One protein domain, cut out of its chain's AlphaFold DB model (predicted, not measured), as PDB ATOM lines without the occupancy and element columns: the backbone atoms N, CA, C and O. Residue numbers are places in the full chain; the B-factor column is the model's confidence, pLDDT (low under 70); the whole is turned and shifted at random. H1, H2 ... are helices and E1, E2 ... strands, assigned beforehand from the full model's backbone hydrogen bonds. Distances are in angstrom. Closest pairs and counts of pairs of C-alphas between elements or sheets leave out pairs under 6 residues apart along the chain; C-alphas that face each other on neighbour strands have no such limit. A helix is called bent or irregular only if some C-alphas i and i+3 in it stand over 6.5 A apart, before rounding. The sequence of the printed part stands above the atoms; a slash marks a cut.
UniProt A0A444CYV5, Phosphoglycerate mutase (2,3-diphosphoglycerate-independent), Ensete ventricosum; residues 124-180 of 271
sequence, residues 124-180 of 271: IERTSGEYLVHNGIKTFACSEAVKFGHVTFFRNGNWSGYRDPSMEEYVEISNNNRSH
ATOM      1  N   ILE A 124     585.919 732.512 419.065       83.31
ATOM      2  CA  ILE A 124     585.481 731.922 417.797       83.31
ATOM      3  C   ILE A 124     584.779 733.016 416.997       83.31
ATOM      4  O   ILE A 124     583.600 733.294 417.196       83.31
ATOM      5  N   GLU A 125     585.524 733.631 416.089       83.19
ATOM      6  CA  GLU A 125     585.033 734.670 415.184       83.19
ATOM      7  C   GLU A 125     584.831 734.113 413.775       83.19
ATOM      8  O   GLU A 125     585.431 733.099 413.405       83.19
ATOM      9  N   ARG A 126     584.046 734.819 412.953       88.88
ATOM     10  CA  ARG A 126     583.805 734.480 411.541       88.88
ATOM     11  C   ARG A 126     583.211 733.082 411.390       88.88
ATOM     12  O   ARG A 126     583.563 732.321 410.488       88.88
ATOM     13  N   THR A 127     582.288 732.752 412.291       90.94
ATOM     14  CA  THR A 127     581.489 731.528 412.204       90.94
ATOM     15  C   THR A 127     580.672 731.506 410.910       90.94
ATOM     16  O   THR A 127     580.375 732.545 410.315       90.94
ATOM     17  N   SER A 128     580.233 730.321 410.477       89.50
ATOM     18  CA  SER A 128     579.364 730.218 409.297       89.50
ATOM     19  C   SER A 128     578.070 731.025 409.459       89.50
ATOM     20  O   SER A 128     577.559 731.551 408.480       89.50
ATOM     21  N   GLY A 129     577.535 731.137 410.684       90.12
ATOM     22  CA  GLY A 129     576.365 731.975 410.973       90.12
ATOM     23  C   GLY A 129     576.628 733.452 410.678       90.12
ATOM     24  O   GLY A 129     575.885 734.058 409.908       90.12
ATOM     25  N   GLU A 130     577.731 733.998 411.198       91.31
ATOM     26  CA  GLU A 130     578.157 735.378 410.921       91.31
ATOM     27  C   GLU A 130     578.353 735.626 409.425       91.31
ATOM     28  O   GLU A 130     577.872 736.629 408.899       91.31
ATOM     29  N   TYR A 131     579.017 734.701 408.725       91.56
ATOM     30  CA  TYR A 131     579.276 734.847 407.295       91.56
ATOM     31  C   TYR A 131     577.979 734.874 406.474       91.56
ATOM     32  O   TYR A 131     577.839 735.700 405.574       91.56
ATOM     33  N   LEU A 132     577.013 734.002 406.785       92.25
ATOM     34  CA  LEU A 132     575.719 733.966 406.096       92.25
ATOM     35  C   LEU A 132     574.933 735.266 406.306       92.25
ATOM     36  O   LEU A 132     574.484 735.866 405.329       92.25
ATOM     37  N   VAL A 133     574.824 735.731 407.553       93.62
ATOM     38  CA  VAL A 133     574.116 736.975 407.892       93.62
ATOM     39  C   VAL A 133     574.780 738.181 407.225       93.62
ATOM     40  O   VAL A 133     574.090 738.987 406.603       93.62
ATOM     41  N   HIS A 134     576.115 738.268 407.265       93.31
ATOM     42  CA  HIS A 134     576.869 739.343 406.615       93.31
ATOM     43  C   HIS A 134     576.619 739.411 405.099       93.31
ATOM     44  O   HIS A 134     576.574 740.496 404.527       93.31
ATOM     45  N   ASN A 135     576.404 738.263 404.451       94.38
ATOM     46  CA  ASN A 135     576.082 738.175 403.025       94.38
ATOM     47  C   ASN A 135     574.572 738.296 402.727       94.38
ATOM     48  O   ASN A 135     574.137 737.995 401.616       94.38
ATOM     49  N   GLY A 136     573.754 738.713 403.697       95.75
ATOM     50  CA  GLY A 136     572.317 738.908 403.497       95.75
ATOM     51  C   GLY A 136     571.517 737.606 403.367       95.75
ATOM     52  O   GLY A 136     570.400 737.620 402.849       95.75
ATOM     53  N   ILE A 137     572.058 736.471 403.822       93.94
ATOM     54  CA  ILE A 137     571.380 735.172 403.770       93.94
ATOM     55  C   ILE A 137     570.609 734.955 405.070       93.94
ATOM     56  O   ILE A 137     571.193 734.873 406.150       93.94
ATOM     57  N   LYS A 138     569.285 734.813 404.958       94.56
ATOM     58  CA  LYS A 138     568.427 734.490 406.101       94.56
ATOM     59  C   LYS A 138     568.644 733.054 406.558       94.56
ATOM     60  O   LYS A 138     568.692 732.142 405.729       94.56
ATOM     61  N   THR A 139     568.722 732.844 407.865       94.44
ATOM     62  CA  THR A 139     568.924 731.517 408.452       94.44
ATOM     63  C   THR A 139     567.793 731.142 409.400       94.44
ATOM     64  O   THR A 139     567.140 731.990 410.004       94.44
ATOM     65  N   PHE A 140     567.549 729.839 409.501       94.25
ATOM     66  CA  PHE A 140     566.547 729.260 410.380       94.25
ATOM     67  C   PHE A 140     567.194 728.107 411.146       94.25
ATOM     68  O   PHE A 140     567.765 727.207 410.520       94.25
ATOM     69  N   ALA A 141     567.108 728.121 412.475       93.56
ATOM     70  CA  ALA A 141     567.604 727.046 413.330       93.56
ATOM     71  C   ALA A 141     566.478 726.508 414.209       93.56
ATOM     72  O   ALA A 141     565.667 727.258 414.747       93.56
ATOM     73  N   CYS A 142     566.417 725.188 414.346       93.62
ATOM     74  CA  CYS A 142     565.318 724.551 415.045       93.62
ATOM     75  C   CYS A 142     565.745 723.226 415.668       93.62
ATOM     76  O   CYS A 142     566.461 722.441 415.041       93.62
ATOM     77  N   SER A 143     565.331 722.991 416.911       90.56
ATOM     78  CA  SER A 143     565.562 721.730 417.616       90.56
ATOM     79  C   SER A 143     564.650 721.600 418.835       90.56
ATOM     80  O   SER A 143     564.004 722.563 419.242       90.56
ATOM     81  N   GLU A 144     564.612 720.415 419.434       85.88
ATOM     82  CA  GLU A 144     564.004 720.210 420.753       85.88
ATOM     83  C   GLU A 144     564.836 720.866 421.867       85.88
ATOM     84  O   GLU A 144     566.034 721.108 421.694       85.88
ATOM     85  N   ALA A 145     564.236 721.074 423.041       83.06
ATOM     86  CA  ALA A 145     564.860 721.744 424.189       83.06
ATOM     87  C   ALA A 145     566.279 721.236 424.527       83.06
ATOM     88  O   ALA A 145     567.182 722.014 424.832       83.06
ATOM     89  N   VAL A 146     566.516 719.922 424.435       81.38
ATOM     90  CA  VAL A 146     567.811 719.307 424.783       81.38
ATOM     91  C   VAL A 146     568.927 719.704 423.806       81.38
ATOM     92  O   VAL A 146     570.101 719.761 424.187       81.38
ATOM     93  N   LYS A 147     568.584 719.984 422.545       89.00
ATOM     94  CA  LYS A 147     569.535 720.278 421.463       89.00
ATOM     95  C   LYS A 147     569.397 721.685 420.882       89.00
ATOM     96  O   LYS A 147     570.242 722.073 420.078       89.00
ATOM     97  N   PHE A 148     568.451 722.493 421.358       87.31
ATOM     98  CA  PHE A 148     568.245 723.870 420.908       87.31
ATOM     99  C   PHE A 148     569.520 724.716 421.015       87.31
ATOM    100  O   PHE A 148     570.005 725.223 420.007       87.31
ATOM    101  N   GLY A 149     570.173 724.726 422.182       83.94
ATOM    102  CA  GLY A 149     571.460 725.412 422.353       83.94
ATOM    103  C   GLY A 149     572.596 724.881 421.460       83.94
ATOM    104  O   GLY A 149     573.562 725.592 421.205       83.94
ATOM    105  N   HIS A 150     572.505 723.650 420.944       89.00
ATOM    106  CA  HIS A 150     573.516 723.100 420.030       89.00
ATOM    107  C   HIS A 150     573.401 723.693 418.628       89.00
ATOM    108  O   HIS A 150     574.423 723.952 417.996       89.00
ATOM    109  N   VAL A 151     572.178 723.955 418.165       92.44
ATOM    110  CA  VAL A 151     571.937 724.535 416.836       92.44
ATOM    111  C   VAL A 151     571.943 726.067 416.831       92.44
ATOM    112  O   VAL A 151     572.026 726.648 415.753       92.44
ATOM    113  N   THR A 152     571.901 726.712 418.004       89.56
ATOM    114  CA  THR A 152     571.999 728.173 418.169       89.56
ATOM    115  C   THR A 152     573.341 728.573 418.796       89.56
ATOM    116  O   THR A 152     574.279 728.911 418.076       89.56
ATOM    117  N   PHE A 153     573.472 728.457 420.120       85.62
ATOM    118  CA  PHE A 153     574.620 728.913 420.910       85.62
ATOM    119  C   PHE A 153     575.953 728.301 420.462       85.62
ATOM    120  O   PHE A 153     576.878 729.026 420.094       85.62
ATOM    121  N   PHE A 154     576.064 726.968 420.450       86.12
ATOM    122  CA  PHE A 154     577.324 726.293 420.110       86.12
ATOM    123  C   PHE A 154     577.679 726.450 418.626       86.12
ATOM    124  O   PHE A 154     578.833 726.721 418.299       86.12
ATOM    125  N   ARG A 155     576.686 726.348 417.726       88.94
ATOM    126  CA  ARG A 155     576.872 726.571 416.280       88.94
ATOM    127  C   ARG A 155     577.448 727.958 415.981       88.94
ATOM    128  O   ARG A 155     578.263 728.096 415.071       88.94
ATOM    129  N   ASN A 156     577.042 728.963 416.750       87.75
ATOM    130  CA  ASN A 156     577.471 730.346 416.576       87.75
ATOM    131  C   ASN A 156     578.684 730.719 417.441       87.75
ATOM    132  O   ASN A 156     578.892 731.903 417.701       87.75
ATOM    133  N   GLY A 157     579.495 729.742 417.863       84.69
ATOM    134  CA  GLY A 157     580.750 730.009 418.567       84.69
ATOM    135  C   GLY A 157     580.555 730.438 420.021       84.69
ATOM    136  O   GLY A 157     581.264 731.317 420.496       84.69
ATOM    137  N   ASN A 158     579.601 729.821 420.723       79.50
ATOM    138  CA  ASN A 158     579.222 730.142 422.105       79.50
ATOM    139  C   ASN A 158     578.615 731.550 422.260       79.50
ATOM    140  O   ASN A 158     578.838 732.229 423.263       79.50
ATOM    141  N   TRP A 159     577.830 731.982 421.270       80.69
ATOM    142  CA  TRP A 159     577.112 733.258 421.278       80.69
ATOM    143  C   TRP A 159     575.615 733.023 421.517       80.69
ATOM    144  O   TRP A 159     574.964 732.355 420.716       80.69
ATOM    145  N   SER A 160     575.067 733.535 422.625       78.44
ATOM    146  CA  SER A 160     573.672 733.289 423.045       78.44
ATOM    147  C   SER A 160     572.637 734.078 422.246       78.44
ATOM    148  O   SER A 160     571.505 733.623 422.098       78.44
ATOM    149  N   GLY A 161     573.016 735.247 421.729       81.88
ATOM    150  CA  GLY A 161     572.114 736.133 421.002       81.88
ATOM    151  C   GLY A 161     571.948 735.794 419.520       81.88
ATOM    152  O   GLY A 161     572.550 734.874 418.966       81.88
ATOM    153  N   TYR A 162     571.160 736.623 418.848       87.38
ATOM    154  CA  TYR A 162     571.205 736.745 417.395       87.38
ATOM    155  C   TYR A 162     572.427 737.583 416.985       87.38
ATOM    156  O   TYR A 162     572.871 738.459 417.733       87.38
ATOM    157  N   ARG A 163     572.987 737.308 415.809       87.69
ATOM    158  CA  ARG A 163     573.886 738.208 415.076       87.69
ATOM    159  C   ARG A 163     573.087 739.346 414.447       87.69
ATOM    160  O   ARG A 163     573.495 740.497 414.562       87.69
ATOM    161  N   ASP A 164     571.937 739.024 413.855       93.06
ATOM    162  CA  ASP A 164     570.942 739.990 413.383       93.06
ATOM    163  C   ASP A 164     569.524 739.393 413.519       93.06
ATOM    164  O   ASP A 164     569.161 738.490 412.756       93.06
ATOM    165  N   PRO A 165     568.691 739.896 414.453       93.25
ATOM    166  CA  PRO A 165     567.329 739.398 414.668       93.25
ATOM    167  C   PRO A 165     566.403 739.483 413.442       93.25
ATOM    168  O   PRO A 165     565.371 738.819 413.411       93.25
ATOM    169  N   SER A 166     566.724 740.309 412.441       95.56
ATOM    170  CA  SER A 166     565.940 740.417 411.201       95.56
ATOM    171  C   SER A 166     566.295 739.345 410.158       95.56
ATOM    172  O   SER A 166     565.549 739.134 409.192       95.56
ATOM    173  N   MET A 167     567.419 738.652 410.364       95.50
ATOM    174  CA  MET A 167     568.000 737.679 409.436       95.50
ATOM    175  C   MET A 167     568.018 736.252 409.984       95.50
ATOM    176  O   MET A 167     568.244 735.309 409.225       95.50
ATOM    177  N   GLU A 168     567.772 736.075 411.275       96.00
ATOM    178  CA  GLU A 168     567.855 734.791 411.959       96.00
ATOM    179  C   GLU A 168     566.548 734.481 412.691       96.00
ATOM    180  O   GLU A 168     566.008 735.311 413.416       96.00
ATOM    181  N   GLU A 169     566.051 733.259 412.521       95.06
ATOM    182  CA  GLU A 169     564.854 732.766 413.203       95.06
ATOM    183  C   GLU A 169     565.189 731.469 413.949       95.06
ATOM    184  O   GLU A 169     565.621 730.486 413.337       95.06
ATOM    185  N   TYR A 170     564.994 731.456 415.273       93.75
ATOM    186  CA  TYR A 170     565.207 730.275 416.111       93.75
ATOM    187  C   TYR A 170     563.889 729.750 416.673       93.75
ATOM    188  O   TYR A 170     563.127 730.492 417.290       93.75
ATOM    189  N   VAL A 171     563.640 728.452 416.499       92.81
ATOM    190  CA  VAL A 171     562.425 727.789 416.989       92.81
ATOM    191  C   VAL A 171     562.793 726.611 417.883       92.81
ATOM    192  O   VAL A 171     563.399 725.638 417.435       92.81
ATOM    193  N   GLU A 172     562.400 726.680 419.152       90.25
ATOM    194  CA  GLU A 172     562.448 725.529 420.050       90.25
ATOM    195  C   GLU A 172     561.152 724.723 419.916       90.25
ATOM    196  O   GLU A 172     560.048 725.243 420.088       90.25
ATOM    197  N   ILE A 173     561.278 723.438 419.590       86.50
ATOM    198  CA  ILE A 173     560.137 722.534 419.465       86.50
ATOM    199  C   ILE A 173     559.886 721.857 420.817       86.50
ATOM    200  O   ILE A 173     560.713 721.087 421.300       86.50
ATOM    201  N   SER A 174     558.706 722.088 421.393       72.69
ATOM    202  CA  SER A 174     558.294 721.502 422.674       72.69
ATOM    203  C   SER A 174     557.701 720.087 422.573       72.69
ATOM    204  O   SER A 174     557.542 719.438 423.599       72.69
ATOM    205  N   ASN A 175     557.375 719.589 421.369       58.81
ATOM    206  CA  ASN A 175     556.833 718.242 421.127       58.81
ATOM    207  C   ASN A 175     557.020 717.789 419.670       58.81
ATOM    208  O   ASN A 175     557.106 718.634 418.790       58.81
ATOM    209  N   ASN A 176     557.016 716.466 419.439       52.66
ATOM    210  CA  ASN A 176     557.347 715.684 418.224       52.66
ATOM    211  C   ASN A 176     556.644 716.092 416.896       52.66
ATOM    212  O   ASN A 176     556.041 715.268 416.204       52.66
ATOM    213  N   ASN A 177     556.714 717.363 416.519       48.75
ATOM    214  CA  ASN A 177     556.111 717.925 415.325       48.75
ATOM    215  C   ASN A 177     557.136 717.949 414.195       48.75
ATOM    216  O   ASN A 177     558.181 718.592 414.272       48.75
ATOM    217  N   ARG A 178     556.802 717.257 413.106       50.19
ATOM    218  CA  ARG A 178     557.557 717.315 411.858       50.19
ATOM    219  C   ARG A 178     557.137 718.563 411.096       50.19
ATOM    220  O   ARG A 178     556.057 718.594 410.514       50.19
ATOM    221  N   SER A 179     557.994 719.574 411.049       46.66
ATOM    222  CA  SER A 179     557.877 720.622 410.041       46.66
ATOM    223  C   SER A 179     558.631 720.182 408.781       46.66
ATOM    224  O   SER A 179     559.769 719.718 408.820       46.66
ATOM    225  N   HIS A 180     557.961 720.254 407.633       48.75
ATOM    226  CA  HIS A 180     558.560 720.023 406.322       48.75
ATOM    227  C   HIS A 180     558.166 721.197 405.434       48.75
ATOM    228  O   HIS A 180     557.005 721.323 405.043       48.75
TER     229      HIS A 180
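AT A GLANCE: This is residues 124 to 180 of the 271 residues of the protein "Phosphoglycerate mutase (2,3-diphosphoglycerate-independent)" of Ensete ventricosum (UniProt A0A444CYV5). Two parallel strands, E1 and E2, lie side by side as a narrow ribbon, and the helix H2 folds back over it, near both strands. The short helix H1 sits near the end where the strands begin, and residues 174 to 180 trail on from E2 at the other end. The printed part has 57 residues, with two named helices and two named strands in the order H1, E1, H2, E2; its class is mixed, helices and strands. It is compact, with a radius of gyration of the C-alphas of 11.6 A, and only just elongated, spanning 33 by 22 by 15 A.

IN THESE COORDINATES: E1, residues 139 to 144, runs 17.4 A from C-alpha 139 at (568.924, 731.517, 408.452). E2, residues 168 to 173, runs 16.3 A and ends with C-alpha 173 at (560.137, 722.534, 419.465). H2, residues 145 to 154, is 13.9 A long and irregular: C-alphas 146 and 149 are 7.5 A apart. H1, residues 128 to 134, is 9.8 A long and begins at C-alpha 128 (579.364, 730.218, 409.297).

HOW THE PARTS SIT: E1 and E2 are parallel neighbours, their directions 15 degrees apart; N 141 and O 169 are 2.9 A apart and N 171 and O 141 2.9 A, both within hydrogen-bond range. E1, H2 and E2 form a strand-helix-strand unit, two parallel neighbour strands with a helix between them along the chain, with a right-handed crossover. The closest C-alphas of E1 and H2 are those of Ala 141 and Val 151, 6.1 A apart. Those of H2 and E2 are Phe 148 and Glu 172, also 6.1 A. The closest C-alphas of H1 and E1 are those of Val 133 and Thr 139, 7.6 A apart. H1 and H2 are apart. In H1 every O i to N i+4 pair is within hydrogen-bond range; in H2, 3 of 6 are.

THE WHOLE: The two C-alphas farthest apart, of Glu 125 and Asn 176, are 33.7 A from each other. The printed part has no cut. The link from H2 to E2, residues 155 to 167, is long; those from H1 to E1 and from E1 to H2 are tight. The mean pLDDT of the printed part is 85.2, and residues 175 to 180 are under 70.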